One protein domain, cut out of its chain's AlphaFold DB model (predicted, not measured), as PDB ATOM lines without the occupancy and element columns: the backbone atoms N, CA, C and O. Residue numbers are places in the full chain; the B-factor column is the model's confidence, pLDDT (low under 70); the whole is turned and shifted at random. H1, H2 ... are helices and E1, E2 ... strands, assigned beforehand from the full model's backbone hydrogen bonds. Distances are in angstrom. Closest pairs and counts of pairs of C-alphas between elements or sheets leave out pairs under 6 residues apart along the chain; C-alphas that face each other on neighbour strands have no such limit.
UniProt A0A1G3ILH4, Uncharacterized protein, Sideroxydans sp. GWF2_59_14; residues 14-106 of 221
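AT A GLANCE: This is residues 14 to 106 of the 221 residues of an uncharacterized protein of Sideroxydans sp. GWF2_59_14 (UniProt A0A1G3ILH4). A twisted sheet, made of the long hairpin E2 and E3 with short E1 beside E2, has H1 and H4 over one face. H1 crosses the strands slantwise and H4 runs along E3, with short H3 between them and short H2 near H1. The 93 printed residues hold four named helices and three named strands, H1 H2 E1 H3 H4 E2 E3, class mixed; the sheet order E1 E2 E3 is antiparallel. It is compact, radius of gyration of the C-alphas 12.6 A, spans 38 by 29 by 20 A.

IN THESE COORDINATES: E2, residues 84 to 92, is 25.9 A long, and E3, residues 97 to 105, 25.6 A, ending at C-alpha 105 (-42.511, -41.866, -21.424). E1 is residues 48 to 51. H4, residues 65 to 80, measures 22.4 A; H1, residues 21 to 33, 16.7 A from C-alpha 21 (-37.240, -30.786, -33.621). H2 is residues 40 to 44 and H3 residues 53 to 56.

HOW THE PARTS SIT: The sheet is only just strongly twisted, its C-alphas up to 4.1 A off the best plane. In the hairpin, N 86 and O 103 are 2.8 A apart; between E1 and E2, N 51 and O 85 are 2.9 A apart. H1 and H4 are on the same face, two layers, helices over a sheet. H4, height over the sheet 9.8 A, runs along E3 at 14 degrees on the local plane; the closest C-alphas, Ala 78 and Val 104, are 5.3 A apart. H1, height 9.3 A, runs slantwise to E2 at 50 degrees on the local plane. H3 touches H4, C-alphas of Pro 53 and Ile 75 closest at 5.2 A, and with 3 pairs within 8 A only just touches H1. H2 and H3 only graze the sheet; H2 is apart from H3 and H4. In H1, H2 and H4 every O i to N i+4 pair is within hydrogen-bond range; H3 is too short for one.

THE WHOLE: The C-alphas farthest apart, Glu 80 and Lys 94, are 38.4 A apart. The printed part has no cut, no link is long, and no printed residue is under 70 in pLDDT.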
ATOM      1  N   TYR A  14     -32.047 -38.016 -34.998       94.19
ATOM      2  CA  TYR A  14     -33.308 -38.353 -34.329       94.19
ATOM      3  C   TYR A  14     -33.129 -38.723 -32.851       94.19
ATOM      4  O   TYR A  14     -34.033 -38.464 -32.056       94.19
ATOM      5  N   TYR A  15     -31.979 -39.285 -32.461       94.50
ATOM      6  CA  TYR A  15     -31.697 -39.644 -31.067       94.50
ATOM      7  C   TYR A  15     -31.344 -38.429 -30.194       94.50
ATOM      8  O   TYR A  15     -31.386 -38.505 -28.966       94.50
ATOM      9  N   LEU A  16     -31.028 -37.282 -30.799       94.69
ATOM     10  CA  LEU A  16     -30.700 -36.053 -30.081       94.69
ATOM     11  C   LEU A  16     -31.987 -35.297 -29.723       94.69
ATOM     12  O   LEU A  16     -32.359 -34.337 -30.389       94.69
ATOM     13  N   VAL A  17     -32.663 -35.708 -28.646       95.50
ATOM     14  CA  VAL A  17     -33.987 -35.190 -28.219       95.50
ATOM     15  C   VAL A  17     -34.053 -33.661 -28.098       95.50
ATOM     16  O   VAL A  17     -35.090 -33.049 -28.339       95.50
ATOM     17  N   ASP A  18     -32.941 -33.021 -27.739       95.19
ATOM     18  CA  ASP A  18     -32.847 -31.561 -27.624       95.19
ATOM     19  C   ASP A  18     -32.683 -30.834 -28.968       95.19
ATOM     20  O   ASP A  18     -32.718 -29.605 -29.007       95.19
ATOM     21  N   ARG A  19     -32.458 -31.571 -30.060       95.00
ATOM     22  CA  ARG A  19     -32.084 -31.036 -31.380       95.00
ATOM     23  C   ARG A  19     -32.854 -31.656 -32.547       95.00
ATOM     24  O   ARG A  19     -32.750 -31.154 -33.660       95.00
ATOM     25  N   ASN A  20     -33.665 -32.685 -32.314       96.62
ATOM     26  CA  ASN A  20     -34.387 -33.398 -33.367       96.62
ATOM     27  C   ASN A  20     -35.675 -32.701 -33.848       96.62
ATOM     28  O   ASN A  20     -36.384 -33.248 -34.691       96.62
ATOM     29  N   GLN A  21     -35.984 -31.495 -33.354       96.50
ATOM     30  CA  GLN A  21     -37.240 -30.786 -33.621       96.50
ATOM     31  C   GLN A  21     -37.602 -30.723 -35.113       96.50
ATOM     32  O   GLN A  21     -38.716 -31.092 -35.485       96.50
ATOM     33  N   ASP A  22     -36.681 -30.284 -35.971       95.88
ATOM     34  CA  ASP A  22     -36.979 -30.094 -37.395       95.88
ATOM     35  C   ASP A  22     -37.220 -31.423 -38.121       95.88
ATOM     36  O   ASP A  22     -38.116 -31.522 -38.966       95.88
ATOM     37  N   LEU A  23     -36.466 -32.463 -37.753       95.75
ATOM     38  CA  LEU A  23     -36.629 -33.819 -38.277       95.75
ATOM     39  C   LEU A  23     -38.004 -34.377 -37.908       95.75
ATOM     40  O   LEU A  23     -38.746 -34.852 -38.771       95.75
ATOM     41  N   VAL A  24     -38.385 -34.234 -36.639       96.31
ATOM     42  CA  VAL A  24     -39.666 -34.722 -36.131       96.31
ATOM     43  C   VAL A  24     -40.835 -33.956 -36.745       96.31
ATOM     44  O   VAL A  24     -41.790 -34.571 -37.213       96.31
ATOM     45  N   LEU A  25     -40.755 -32.625 -36.826       96.94
ATOM     46  CA  LEU A  25     -41.787 -31.807 -37.466       96.94
ATOM     47  C   LEU A  25     -41.968 -32.166 -38.943       96.94
ATOM     48  O   LEU A  25     -43.099 -32.210 -39.435       96.94
ATOM     49  N   ARG A  26     -40.874 -32.448 -39.659       95.69
ATOM     50  CA  ARG A  26     -40.928 -32.924 -41.045       95.69
ATOM     51  C   ARG A  26     -41.625 -34.281 -41.138       95.69
ATOM     52  O   ARG A  26     -42.539 -34.417 -41.950       95.69
ATOM     53  N   LEU A  27     -41.239 -35.247 -40.303       95.75
ATOM     54  CA  LEU A  27     -41.855 -36.575 -40.260       95.75
ATOM     55  C   LEU A  27     -43.356 -36.494 -39.954       95.75
ATOM     56  O   LEU A  27     -44.167 -37.049 -40.693       95.75
ATOM     57  N   PHE A  28     -43.737 -35.750 -38.915       96.25
ATOM     58  CA  PHE A  28     -45.128 -35.642 -38.476       96.25
ATOM     59  C   PHE A  28     -45.999 -34.929 -39.512       96.25
ATOM     60  O   PHE A  28     -47.116 -35.375 -39.761       96.25
ATOM     61  N   ARG A  29     -45.498 -33.884 -40.188       95.81
ATOM     62  CA  ARG A  29     -46.225 -33.262 -41.311       95.81
ATOM     63  C   ARG A  29     -46.401 -34.235 -42.473       95.81
ATOM     64  O   ARG A  29     -47.495 -34.319 -43.026       95.81
ATOM     65  N   SER A  30     -45.365 -34.985 -42.844       95.00
ATOM     66  CA  SER A  30     -45.486 -35.999 -43.897       95.00
ATOM     67  C   SER A  30     -46.524 -37.067 -43.541       95.00
ATOM     68  O   SER A  30     -47.376 -37.385 -44.370       95.00
ATOM     69  N   TYR A  31     -46.508 -37.564 -42.305       95.06
ATOM     70  CA  TYR A  31     -47.399 -38.630 -41.855       95.06
ATOM     71  C   TYR A  31     -48.839 -38.150 -41.599       95.06
ATOM     72  O   TYR A  31     -49.778 -38.592 -42.260       95.06
ATOM     73  N   TYR A  32     -49.041 -37.194 -40.691       94.31
ATOM     74  CA  TYR A  32     -50.375 -36.786 -40.238       94.31
ATOM     75  C   TYR A  32     -51.064 -35.748 -41.128       94.31
ATOM     76  O   TYR A  32     -52.295 -35.707 -41.169       94.31
ATOM     77  N   ARG A  33     -50.305 -34.911 -41.850       93.56
ATOM     78  CA  ARG A  33     -50.874 -33.881 -42.737       93.56
ATOM     79  C   ARG A  33     -50.971 -34.361 -44.176       93.56
ATOM     80  O   ARG A  33     -52.025 -34.245 -44.794       93.56
ATOM     81  N   ALA A  34     -49.858 -34.854 -44.717       93.75
ATOM     82  CA  ALA A  34     -49.775 -35.288 -46.109       93.75
ATOM     83  C   ALA A  34     -50.216 -36.747 -46.313       93.75
ATOM     84  O   ALA A  34     -50.335 -37.178 -47.459       93.75
ATOM     85  N   HIS A  35     -50.467 -37.495 -45.230       91.44
ATOM     86  CA  HIS A  35     -50.871 -38.906 -45.265       91.44
ATOM     87  C   HIS A  35     -49.915 -39.787 -46.079       91.44
ATOM     88  O   HIS A  35     -50.327 -40.752 -46.726       91.44
ATOM     89  N   GLN A  36     -48.631 -39.428 -46.061       91.50
ATOM     90  CA  GLN A  36     -47.564 -40.223 -46.645       91.50
ATOM     91  C   GLN A  36     -47.149 -41.287 -45.640       91.50
ATOM     92  O   GLN A  36     -46.881 -40.973 -44.487       91.50
ATOM     93  N   ASN A  37     -47.071 -42.531 -46.101       88.88
ATOM     94  CA  ASN A  37     -46.805 -43.694 -45.253       88.88
ATOM     95  C   ASN A  37     -45.713 -44.594 -45.852       88.88
ATOM     96  O   ASN A  37     -45.630 -45.775 -45.533       88.88
ATOM     97  N   SER A  38     -44.927 -44.085 -46.803       88.62
ATOM     98  CA  SER A  38     -43.861 -44.827 -47.480       88.62
ATOM     99  C   SER A  38     -42.863 -43.889 -48.155       88.62
ATOM    100  O   SER A  38     -43.111 -42.691 -48.315       88.62
ATOM    101  N   GLY A  39     -41.720 -44.450 -48.552       86.06
ATOM    102  CA  GLY A  39     -40.647 -43.743 -49.240       86.06
ATOM    103  C   GLY A  39     -39.481 -43.388 -48.324       86.06
ATOM    104  O   GLY A  39     -39.519 -43.624 -47.120       86.06
ATOM    105  N   LYS A  40     -38.462 -42.767 -48.925       85.31
ATOM    106  CA  LYS A  40     -37.134 -42.577 -48.328       85.31
ATOM    107  C   LYS A  40     -37.154 -41.970 -46.921       85.31
ATOM    108  O   LYS A  40     -36.414 -42.416 -46.059       85.31
ATOM    109  N   LEU A  41     -38.043 -41.007 -46.662       86.62
ATOM    110  CA  LEU A  41     -38.186 -40.417 -45.326       86.62
ATOM    111  C   LEU A  41     -38.441 -41.479 -44.246       86.62
ATOM    112  O   LEU A  41     -37.861 -41.380 -43.176       86.62
ATOM    113  N   PHE A  42     -39.282 -42.477 -44.533       86.38
ATOM    114  CA  PHE A  42     -39.652 -43.551 -43.606       86.38
ATOM    115  C   PHE A  42     -38.599 -44.661 -43.524       86.38
ATOM    116  O   PHE A  42     -38.506 -45.363 -42.514       86.38
ATOM    117  N   ASP A  43     -37.787 -44.795 -44.570       85.69
ATOM    118  CA  ASP A  43     -36.655 -45.718 -44.596       85.69
ATOM    119  C   ASP A  43     -35.468 -45.180 -43.764       85.69
ATOM    120  O   ASP A  43     -34.758 -45.970 -43.144       85.69
ATOM    121  N   ASP A  44     -35.298 -43.852 -43.694       86.62
ATOM    122  CA  ASP A  44     -34.108 -43.187 -43.134       86.62
ATOM    123  C   ASP A  44     -34.198 -42.838 -41.627       86.62
ATOM    124  O   ASP A  44     -33.177 -42.517 -41.019       86.62
ATOM    125  N   PHE A  45     -35.375 -42.875 -40.986       88.44
ATOM    126  CA  PHE A  45     -35.499 -42.585 -39.541       88.44
ATOM    127  C   PHE A  45     -35.466 -43.868 -38.683       88.44
ATOM    128  O   PHE A  45     -35.804 -44.947 -39.183       88.44
ATOM    129  N   PRO A  46     -35.056 -43.800 -37.399       91.62
ATOM    130  CA  PRO A  46     -34.869 -44.989 -36.568       91.62
ATOM    131  C   PRO A  46     -36.175 -45.704 -36.213       91.62
ATOM    132  O   PRO A  46     -37.258 -45.131 -36.276       91.62
ATOM    133  N   ASP A  47     -36.076 -46.964 -35.783       91.31
ATOM    134  CA  ASP A  47     -37.254 -47.735 -35.355       91.31
ATOM    135  C   ASP A  47     -37.930 -47.153 -34.108       91.31
ATOM    136  O   ASP A  47     -39.127 -47.348 -33.907       91.31
ATOM    137  N   PHE A  48     -37.178 -46.410 -33.297       93.69
ATOM    138  CA  PHE A  48     -37.681 -45.713 -32.127       93.69
ATOM    139  C   PHE A  48     -36.890 -44.428 -31.874       93.69
ATOM    140  O   PHE A  48     -35.660 -44.430 -31.973       93.69
ATOM    141  N   PHE A  49     -37.572 -43.348 -31.488       95.94
ATOM    142  CA  PHE A  49     -36.932 -42.148 -30.947       95.94
ATOM    143  C   PHE A  49     -37.844 -41.379 -29.981       95.94
ATOM    144  O   PHE A  49     -39.050 -41.612 -29.930       95.94
ATOM    145  N   LEU A  50     -37.265 -40.447 -29.216       97.44
ATOM    146  CA  LEU A  50     -37.993 -39.580 -28.288       97.44
ATOM    147  C   LEU A  50     -38.135 -38.160 -28.834       97.44
ATOM    148  O   LEU A  50     -37.200 -37.610 -29.412       97.44
ATOM    149  N   VAL A  51     -39.269 -37.518 -28.564       97.88
ATOM    150  CA  VAL A  51     -39.464 -36.085 -28.808       97.88
ATOM    151  C   VAL A  51     -40.068 -35.401 -27.585       97.88
ATOM    152  O   VAL A  51     -40.898 -35.964 -26.868       97.88
ATOM    153  N   LYS A  52     -39.660 -34.153 -27.339       98.00
ATOM    154  CA  LYS A  52     -40.291 -33.307 -26.322       98.00
ATOM    155  C   LYS A  52     -41.715 -32.935 -26.750       98.00
ATOM    156  O   LYS A  52     -41.887 -32.426 -27.856       98.00
ATOM    157  N   PRO A  53     -42.726 -33.041 -25.875       97.69
ATOM    158  CA  PRO A  53     -44.110 -32.744 -26.250       97.69
ATOM    159  C   PRO A  53     -44.316 -31.303 -26.748       97.69
ATOM    160  O   PRO A  53     -45.159 -31.056 -27.606       97.69
ATOM    161  N   ILE A  54     -43.510 -30.348 -26.269       96.69
ATOM    162  CA  ILE A  54     -43.574 -28.942 -26.702       96.69
ATOM    163  C   ILE A  54     -43.230 -28.737 -28.185       96.69
ATOM    164  O   ILE A  54     -43.677 -27.760 -28.769       96.69
ATOM    165  N   VAL A  55     -42.474 -29.652 -28.799       97.06
ATOM    166  CA  VAL A  55     -42.130 -29.588 -30.229       97.06
ATOM    167  C   VAL A  55     -43.368 -29.770 -31.106       97.06
ATOM    168  O   VAL A  55     -43.460 -29.169 -32.171       97.06
ATOM    169  N   LEU A  56     -44.313 -30.604 -30.667       96.44
ATOM    170  CA  LEU A  56     -45.508 -30.958 -31.435       96.44
ATOM    171  C   LEU A  56     -46.719 -30.088 -31.085       96.44
ATOM    172  O   LEU A  56     -47.654 -29.975 -31.875       96.44
ATOM    173  N   LYS A  57     -46.706 -29.487 -29.895       93.75
ATOM    174  CA  LYS A  57     -47.812 -28.698 -29.363       93.75
ATOM    175  C   LYS A  57     -48.083 -27.454 -30.213       93.75
ATOM    176  O   LYS A  57     -47.163 -26.728 -30.570       93.75
ATOM    177  N   ASP A  58     -49.364 -27.194 -30.472       88.44
ATOM    178  CA  ASP A  58     -49.869 -26.011 -31.187       88.44
ATOM    179  C   ASP A  58     -49.321 -25.844 -32.621       88.44
ATOM    180  O   ASP A  58     -49.497 -24.798 -33.249       88.44
ATOM    181  N   VAL A  59     -48.690 -26.884 -33.181       91.56
ATOM    182  CA  VAL A  59     -48.225 -26.904 -34.570       91.56
ATOM    183  C   VAL A  59     -49.299 -27.519 -35.466       91.56
ATOM    184  O   VAL A  59     -49.891 -28.549 -35.150       91.56
ATOM    185  N   ASP A  60     -49.524 -26.915 -36.633       89.88
ATOM    186  CA  ASP A  60     -50.459 -27.427 -37.638       89.88
ATOM    187  C   ASP A  60     -49.903 -28.692 -38.335       89.88
ATOM    188  O   ASP A  60     -49.305 -28.637 -39.417       89.88
ATOM    189  N   LEU A  61     -50.037 -29.840 -37.661       90.88
ATOM    190  CA  LEU A  61     -49.480 -31.139 -38.065       90.88
ATOM    191  C   LEU A  61     -50.510 -32.108 -38.643       90.88
ATOM    192  O   LEU A  61     -50.118 -33.052 -39.323       90.88
ATOM    193  N   VAL A  62     -51.800 -31.908 -38.379       92.31
ATOM    194  CA  VAL A  62     -52.820 -32.944 -38.588       92.31
ATOM    195  C   VAL A  62     -54.036 -32.384 -39.314       92.31
ATOM    196  O   VAL A  62     -54.541 -31.322 -38.965       92.31
ATOM    197  N   THR A  63     -54.536 -33.117 -40.308       92.25
ATOM    198  CA  THR A  63     -55.749 -32.766 -41.075       92.25
ATOM    199  C   THR A  63     -56.974 -33.587 -40.672       92.25
ATOM    200  O   THR A  63     -58.101 -33.132 -40.857       92.25
ATOM    201  N   ARG A  64     -56.786 -34.788 -40.108       93.69
ATOM    202  CA  ARG A  64     -57.872 -35.678 -39.662       93.69
ATOM    203  C   ARG A  64     -58.192 -35.467 -38.185       93.69
ATOM    204  O   ARG A  64     -57.304 -35.500 -37.339       93.69
ATOM    205  N   ALA A  65     -59.477 -35.324 -37.858       92.19
ATOM    206  CA  ALA A  65     -59.922 -35.102 -36.480       92.19
ATOM    207  C   ALA A  65     -59.561 -36.259 -35.527       92.19
ATOM    208  O   ALA A  65     -59.209 -36.010 -34.378       92.19
ATOM    209  N   SER A  66     -59.604 -37.508 -36.006       91.69
ATOM    210  CA  SER A  66     -59.221 -38.693 -35.223       91.69
ATOM    211  C   SER A  66     -57.748 -38.667 -34.822       91.69
ATOM    212  O   SER A  66     -57.417 -38.865 -33.658       91.69
ATOM    213  N   ASP A  67     -56.873 -38.374 -35.784       92.81
ATOM    214  CA  ASP A  67     -55.430 -38.316 -35.569       92.81
ATOM    215  C   ASP A  67     -55.079 -37.160 -34.631       92.81
ATOM    216  O   ASP A  67     -54.211 -37.297 -33.772       92.81
ATOM    217  N   LYS A  68     -55.804 -36.039 -34.753       93.94
ATOM    218  CA  LYS A  68     -55.635 -34.883 -33.877       93.94
ATOM    219  C   LYS A  68     -55.970 -35.240 -32.432       93.94
ATOM    220  O   LYS A  68     -55.186 -34.930 -31.550       93.94
ATOM    221  N   LEU A  69     -57.083 -35.937 -32.201       93.56
ATOM    222  CA  LEU A  69     -57.477 -36.364 -30.858       93.56
ATOM    223  C   LEU A  69     -56.420 -37.275 -30.215       93.56
ATOM    224  O   LEU A  69     -56.069 -37.069 -29.059       93.56
ATOM    225  N   ILE A  70     -55.889 -38.245 -30.968       92.25
ATOM    226  CA  ILE A  70     -54.849 -39.166 -30.480       92.25
ATOM    227  C   ILE A  70     -53.549 -38.413 -30.168       92.25
ATOM    228  O   ILE A  70     -52.923 -38.651 -29.134       92.25
ATOM    229  N   LEU A  71     -53.138 -37.510 -31.061       95.62
ATOM    230  CA  LEU A  71     -51.908 -36.742 -30.897       95.62
ATOM    231  C   LEU A  71     -52.006 -35.760 -29.721       95.62
ATOM    232  O   LEU A  71     -51.098 -35.726 -28.893       95.62
ATOM    233  N   ASP A  72     -53.105 -35.010 -29.621       95.81
ATOM    234  CA  ASP A  72     -53.336 -34.032 -28.553       95.81
ATOM    235  C   ASP A  72     -53.387 -34.716 -27.175       95.81
ATOM    236  O   ASP A  72     -52.757 -34.235 -26.232       95.81
ATOM    237  N   ASP A  73     -54.057 -35.871 -27.064       95.12
ATOM    238  CA  ASP A  73     -54.075 -36.681 -25.838       95.12
ATOM    239  C   ASP A  73     -52.666 -37.156 -25.441       95.12
ATOM    240  O   ASP A  73     -52.251 -37.018 -24.288       95.12
ATOM    241  N   CYS A  74     -51.893 -37.670 -26.402       95.69
ATOM    242  CA  CYS A  74     -50.529 -38.128 -26.147       95.69
ATOM    243  C   CYS A  74     -49.611 -36.977 -25.702       95.69
ATOM    244  O   CYS A  74     -48.875 -37.119 -24.720       95.69
ATOM    245  N   ILE A  75     -49.693 -35.819 -26.369       97.75
ATOM    246  CA  ILE A  75     -48.961 -34.603 -25.990       97.75
ATOM    247  C   ILE A  75     -49.336 -34.186 -24.572       97.75
ATOM    248  O   ILE A  75     -48.443 -33.952 -23.757       97.75
ATOM    249  N   HIS A  76     -50.630 -34.115 -24.265       97.31
ATOM    250  CA  HIS A  76     -51.114 -33.698 -22.956       97.31
ATOM    251  C   HIS A  76     -50.574 -34.600 -21.840       97.31
ATOM    252  O   HIS A  76     -49.918 -34.106 -20.921       97.31
ATOM    253  N   ARG A  77     -50.731 -35.923 -21.971       96.12
ATOM    254  CA  ARG A  77     -50.230 -36.892 -20.983       96.12
ATOM    255  C   ARG A  77     -48.708 -36.830 -20.814       96.12
ATOM    256  O   ARG A  77     -48.209 -36.893 -19.689       96.12
ATOM    257  N   ALA A  78     -47.956 -36.653 -21.902       97.31
ATOM    258  CA  ALA A  78     -46.506 -36.468 -21.829       97.31
ATOM    259  C   ALA A  78     -46.112 -35.162 -21.113       97.31
ATOM    260  O   ALA A  78     -45.138 -35.147 -20.358       97.31
ATOM    261  N   GLN A  79     -46.874 -34.076 -21.291       97.25
ATOM    262  CA  GLN A  79     -46.653 -32.818 -20.568       97.25
ATOM    263  C   GLN A  79     -46.938 -32.943 -19.073       97.25
ATOM    264  O   GLN A  79     -46.122 -32.490 -18.270       97.25
ATOM    265  N   GLU A  80     -48.050 -33.575 -18.689       96.06
ATOM    266  CA  GLU A  80     -48.388 -33.813 -17.279       96.06
ATOM    267  C   GLU A  80     -47.308 -34.635 -16.569       96.06
ATOM    268  O   GLU A  80     -46.936 -34.345 -15.431       96.06
ATOM    269  N   ARG A  81     -46.733 -35.607 -17.285       94.38
ATOM    270  CA  ARG A  81     -45.619 -36.427 -16.804       94.38
ATOM    271  C   ARG A  81     -44.276 -35.696 -16.770       94.38
ATOM    272  O   ARG A  81     -43.317 -36.227 -16.216       94.38
ATOM    273  N   LYS A  82     -44.190 -34.496 -17.354       96.38
ATOM    274  CA  LYS A  82     -42.926 -33.785 -17.622       96.38
ATOM    275  C   LYS A  82     -41.927 -34.674 -18.373       96.38
ATOM    276  O   LYS A  82     -40.733 -34.653 -18.089       96.38
ATOM    277  N   GLY A  83     -42.447 -35.479 -19.293       96.81
ATOM    278  CA  GLY A  83     -41.711 -36.526 -19.977       96.81
ATOM    279  C   GLY A  83     -41.604 -36.295 -21.478       96.81
ATOM    280  O   GLY A  83     -41.487 -35.163 -21.959       96.81
ATOM    281  N   TYR A  84     -41.647 -37.396 -22.216       98.00
ATOM    282  CA  TYR A  84     -41.386 -37.472 -23.645       98.00
ATOM    283  C   TYR A  84     -42.487 -38.249 -24.356       98.00
ATOM    284  O   TYR A  84     -43.227 -39.027 -23.751       98.00
ATOM    285  N   ILE A  85     -42.563 -38.044 -25.665       97.88
ATOM    286  CA  ILE A  85     -43.339 -38.893 -26.561       97.88
ATOM    287  C   ILE A  85     -42.348 -39.844 -27.229       97.88
ATOM    288  O   ILE A  85     -41.434 -39.395 -27.925       97.88
ATOM    289  N   GLY A  86     -42.515 -41.140 -26.990       96.62
ATOM    290  CA  GLY A  86     -41.857 -42.196 -27.744       96.62
ATOM    291  C   GLY A  86     -42.559 -42.389 -29.078       96.62
ATOM    292  O   GLY A  86     -43.784 -42.478 -29.130       96.62
ATOM    293  N   VAL A  87     -41.786 -42.419 -30.157       95.94
ATOM    294  CA  VAL A  87     -42.286 -42.625 -31.516       95.94
ATOM    295  C   VAL A  87     -41.695 -43.919 -32.045       95.94
ATOM    296  O   VAL A  87     -40.500 -43.984 -32.328       95.94
ATOM    297  N   SER A  88     -42.542 -44.931 -32.194       93.69
ATOM    298  CA  SER A  88     -42.177 -46.239 -32.735       93.69
ATOM    299  C   SER A  88     -42.565 -46.335 -34.206       93.69
ATOM    300  O   SER A  88     -43.713 -46.080 -34.581       93.69
ATOM    301  N   LYS A  89     -41.615 -46.749 -35.044       92.44
ATOM    302  CA  LYS A  89     -41.847 -47.088 -36.446       92.44
ATOM    303  C   LYS A  89     -42.347 -48.518 -36.547       92.44
ATOM    304  O   LYS A  89     -41.719 -49.455 -36.057       92.44
ATOM    305  N   ARG A  90     -43.438 -48.708 -37.275       91.56
ATOM    306  CA  ARG A  90     -43.923 -50.028 -37.667       91.56
ATOM    307  C   ARG A  90     -44.027 -50.119 -39.177       91.56
ATOM    308  O   ARG A  90     -44.209 -49.108 -39.851       91.56
ATOM    309  N   MET A  91     -43.902 -51.330 -39.710       90.12
ATOM    310  CA  MET A  91     -43.886 -51.572 -41.148       90.12
ATOM    311  C   MET A  91     -44.660 -52.837 -41.499       90.12
ATOM    312  O   MET A  91     -44.484 -53.890 -40.888       90.12
ATOM    313  N   ASN A  92     -45.508 -52.739 -42.520       90.00
ATOM    314  CA  ASN A  92     -46.129 -53.884 -43.161       90.00
ATOM    315  C   ASN A  92     -45.295 -54.242 -44.402       90.00
ATOM    316  O   ASN A  92     -45.377 -53.525 -45.405       90.00
ATOM    317  N   PRO A  93     -44.534 -55.352 -44.386       86.75
ATOM    318  CA  PRO A  93     -43.619 -55.685 -45.478       86.75
ATOM    319  C   PRO A  93     -44.342 -56.038 -46.776       86.75
ATOM    320  O   PRO A  93     -43.804 -55.815 -47.858       86.75
ATOM    321  N   LYS A  94     -45.578 -56.546 -46.688       89.69
ATOM    322  CA  LYS A  94     -46.381 -56.895 -47.867       89.69
ATOM    323  C   LYS A  94     -46.879 -55.648 -48.592       89.69
ATOM    324  O   LYS A  94     -46.909 -55.630 -49.815       89.69
ATOM    325  N   LEU A  95     -47.259 -54.619 -47.836       87.50
ATOM    326  CA  LEU A  95     -47.820 -53.379 -48.381       87.50
ATOM    327  C   LEU A  95     -46.785 -52.254 -48.531       87.50
ATOM    328  O   LEU A  95     -47.113 -51.215 -49.094       87.50
ATOM    329  N   LYS A  96     -45.553 -52.449 -48.033       86.62
ATOM    330  CA  LYS A  96     -44.512 -51.409 -47.916       86.62
ATOM    331  C   LYS A  96     -45.057 -50.120 -47.294       86.62
ATOM    332  O   LYS A  96     -44.812 -49.016 -47.774       86.62
ATOM    333  N   TYR A  97     -45.845 -50.307 -46.243       88.44
ATOM    334  CA  TYR A  97     -46.587 -49.263 -45.555       88.44
ATOM    335  C   TYR A  97     -46.045 -49.118 -44.140       88.44
ATOM    336  O   TYR A  97     -45.934 -50.119 -43.428       88.44
ATOM    337  N   TYR A  98     -45.744 -47.891 -43.742       92.19
ATOM    338  CA  TYR A  98     -45.281 -47.542 -42.412       92.19
ATOM    339  C   TYR A  98     -46.388 -46.860 -41.614       92.19
ATOM    340  O   TYR A  98     -47.177 -46.091 -42.161       92.19
ATOM    341  N   TRP A  99     -46.419 -47.112 -40.310       93.44
ATOM    342  CA  TRP A  99     -47.216 -46.323 -39.376       93.44
ATOM    343  C   TRP A  99     -46.410 -45.961 -38.140       93.44
ATOM    344  O   TRP A  99     -45.422 -46.623 -37.808       93.44
ATOM    345  N   LEU A 100     -46.833 -44.875 -37.498       94.50
ATOM    346  CA  LEU A 100     -46.258 -44.389 -36.255       94.50
ATOM    347  C   LEU A 100     -47.150 -44.800 -35.090       94.50
ATOM    348  O   LEU A 100     -48.368 -44.615 -35.135       94.50
ATOM    349  N   GLU A 101     -46.525 -45.316 -34.043       94.06
ATOM    350  CA  GLU A 101     -47.167 -45.571 -32.760       94.06
ATOM    351  C   GLU A 101     -46.546 -44.669 -31.703       94.06
ATOM    352  O   GLU A 101     -45.324 -44.539 -31.628       94.06
ATOM    353  N   LEU A 102     -47.402 -44.020 -30.914       95.06
ATOM    354  CA  LEU A 102     -46.986 -43.052 -29.908       95.06
ATOM    355  C   LEU A 102     -47.140 -43.641 -28.508       95.06
ATOM    356  O   LEU A 102     -48.175 -44.226 -28.181       95.06
ATOM    357  N   THR A 103     -46.130 -43.436 -27.672       95.31
ATOM    358  CA  THR A 103     -46.148 -43.787 -26.249       95.31
ATOM    359  C   THR A 103     -45.740 -42.612 -25.386       95.31
ATOM    360  O   THR A 103     -44.965 -41.751 -25.791       95.31
ATOM    361  N   VAL A 104     -46.279 -42.565 -24.170       96.56
ATOM    362  CA  VAL A 104     -45.899 -41.568 -23.169       96.56
ATOM    363  C   VAL A 104     -44.798 -42.158 -22.303       96.56
ATOM    364  O   VAL A 104     -44.973 -43.240 -21.743       96.56
ATOM    365  N   LEU A 105     -43.680 -41.444 -22.188       96.69
ATOM    366  CA  LEU A 105     -42.511 -41.866 -21.424       96.69
ATOM    367  C   LEU A 105     -42.091 -40.780 -20.414       96.69
ATOM    368  O   LEU A 105     -42.380 -39.607 -20.648       96.69
ATOM    369  N   PRO A 106     -41.435 -41.124 -19.292       96.94
ATOM    370  CA  PRO A 106     -41.092 -42.483 -18.877       96.94
ATOM    371  C   PRO A 106     -42.328 -43.317 -18.526       96.94
ATOM    372  O   PRO A 106     -43.361 -42.777 -18.124       96.94
TER     373      PRO A 106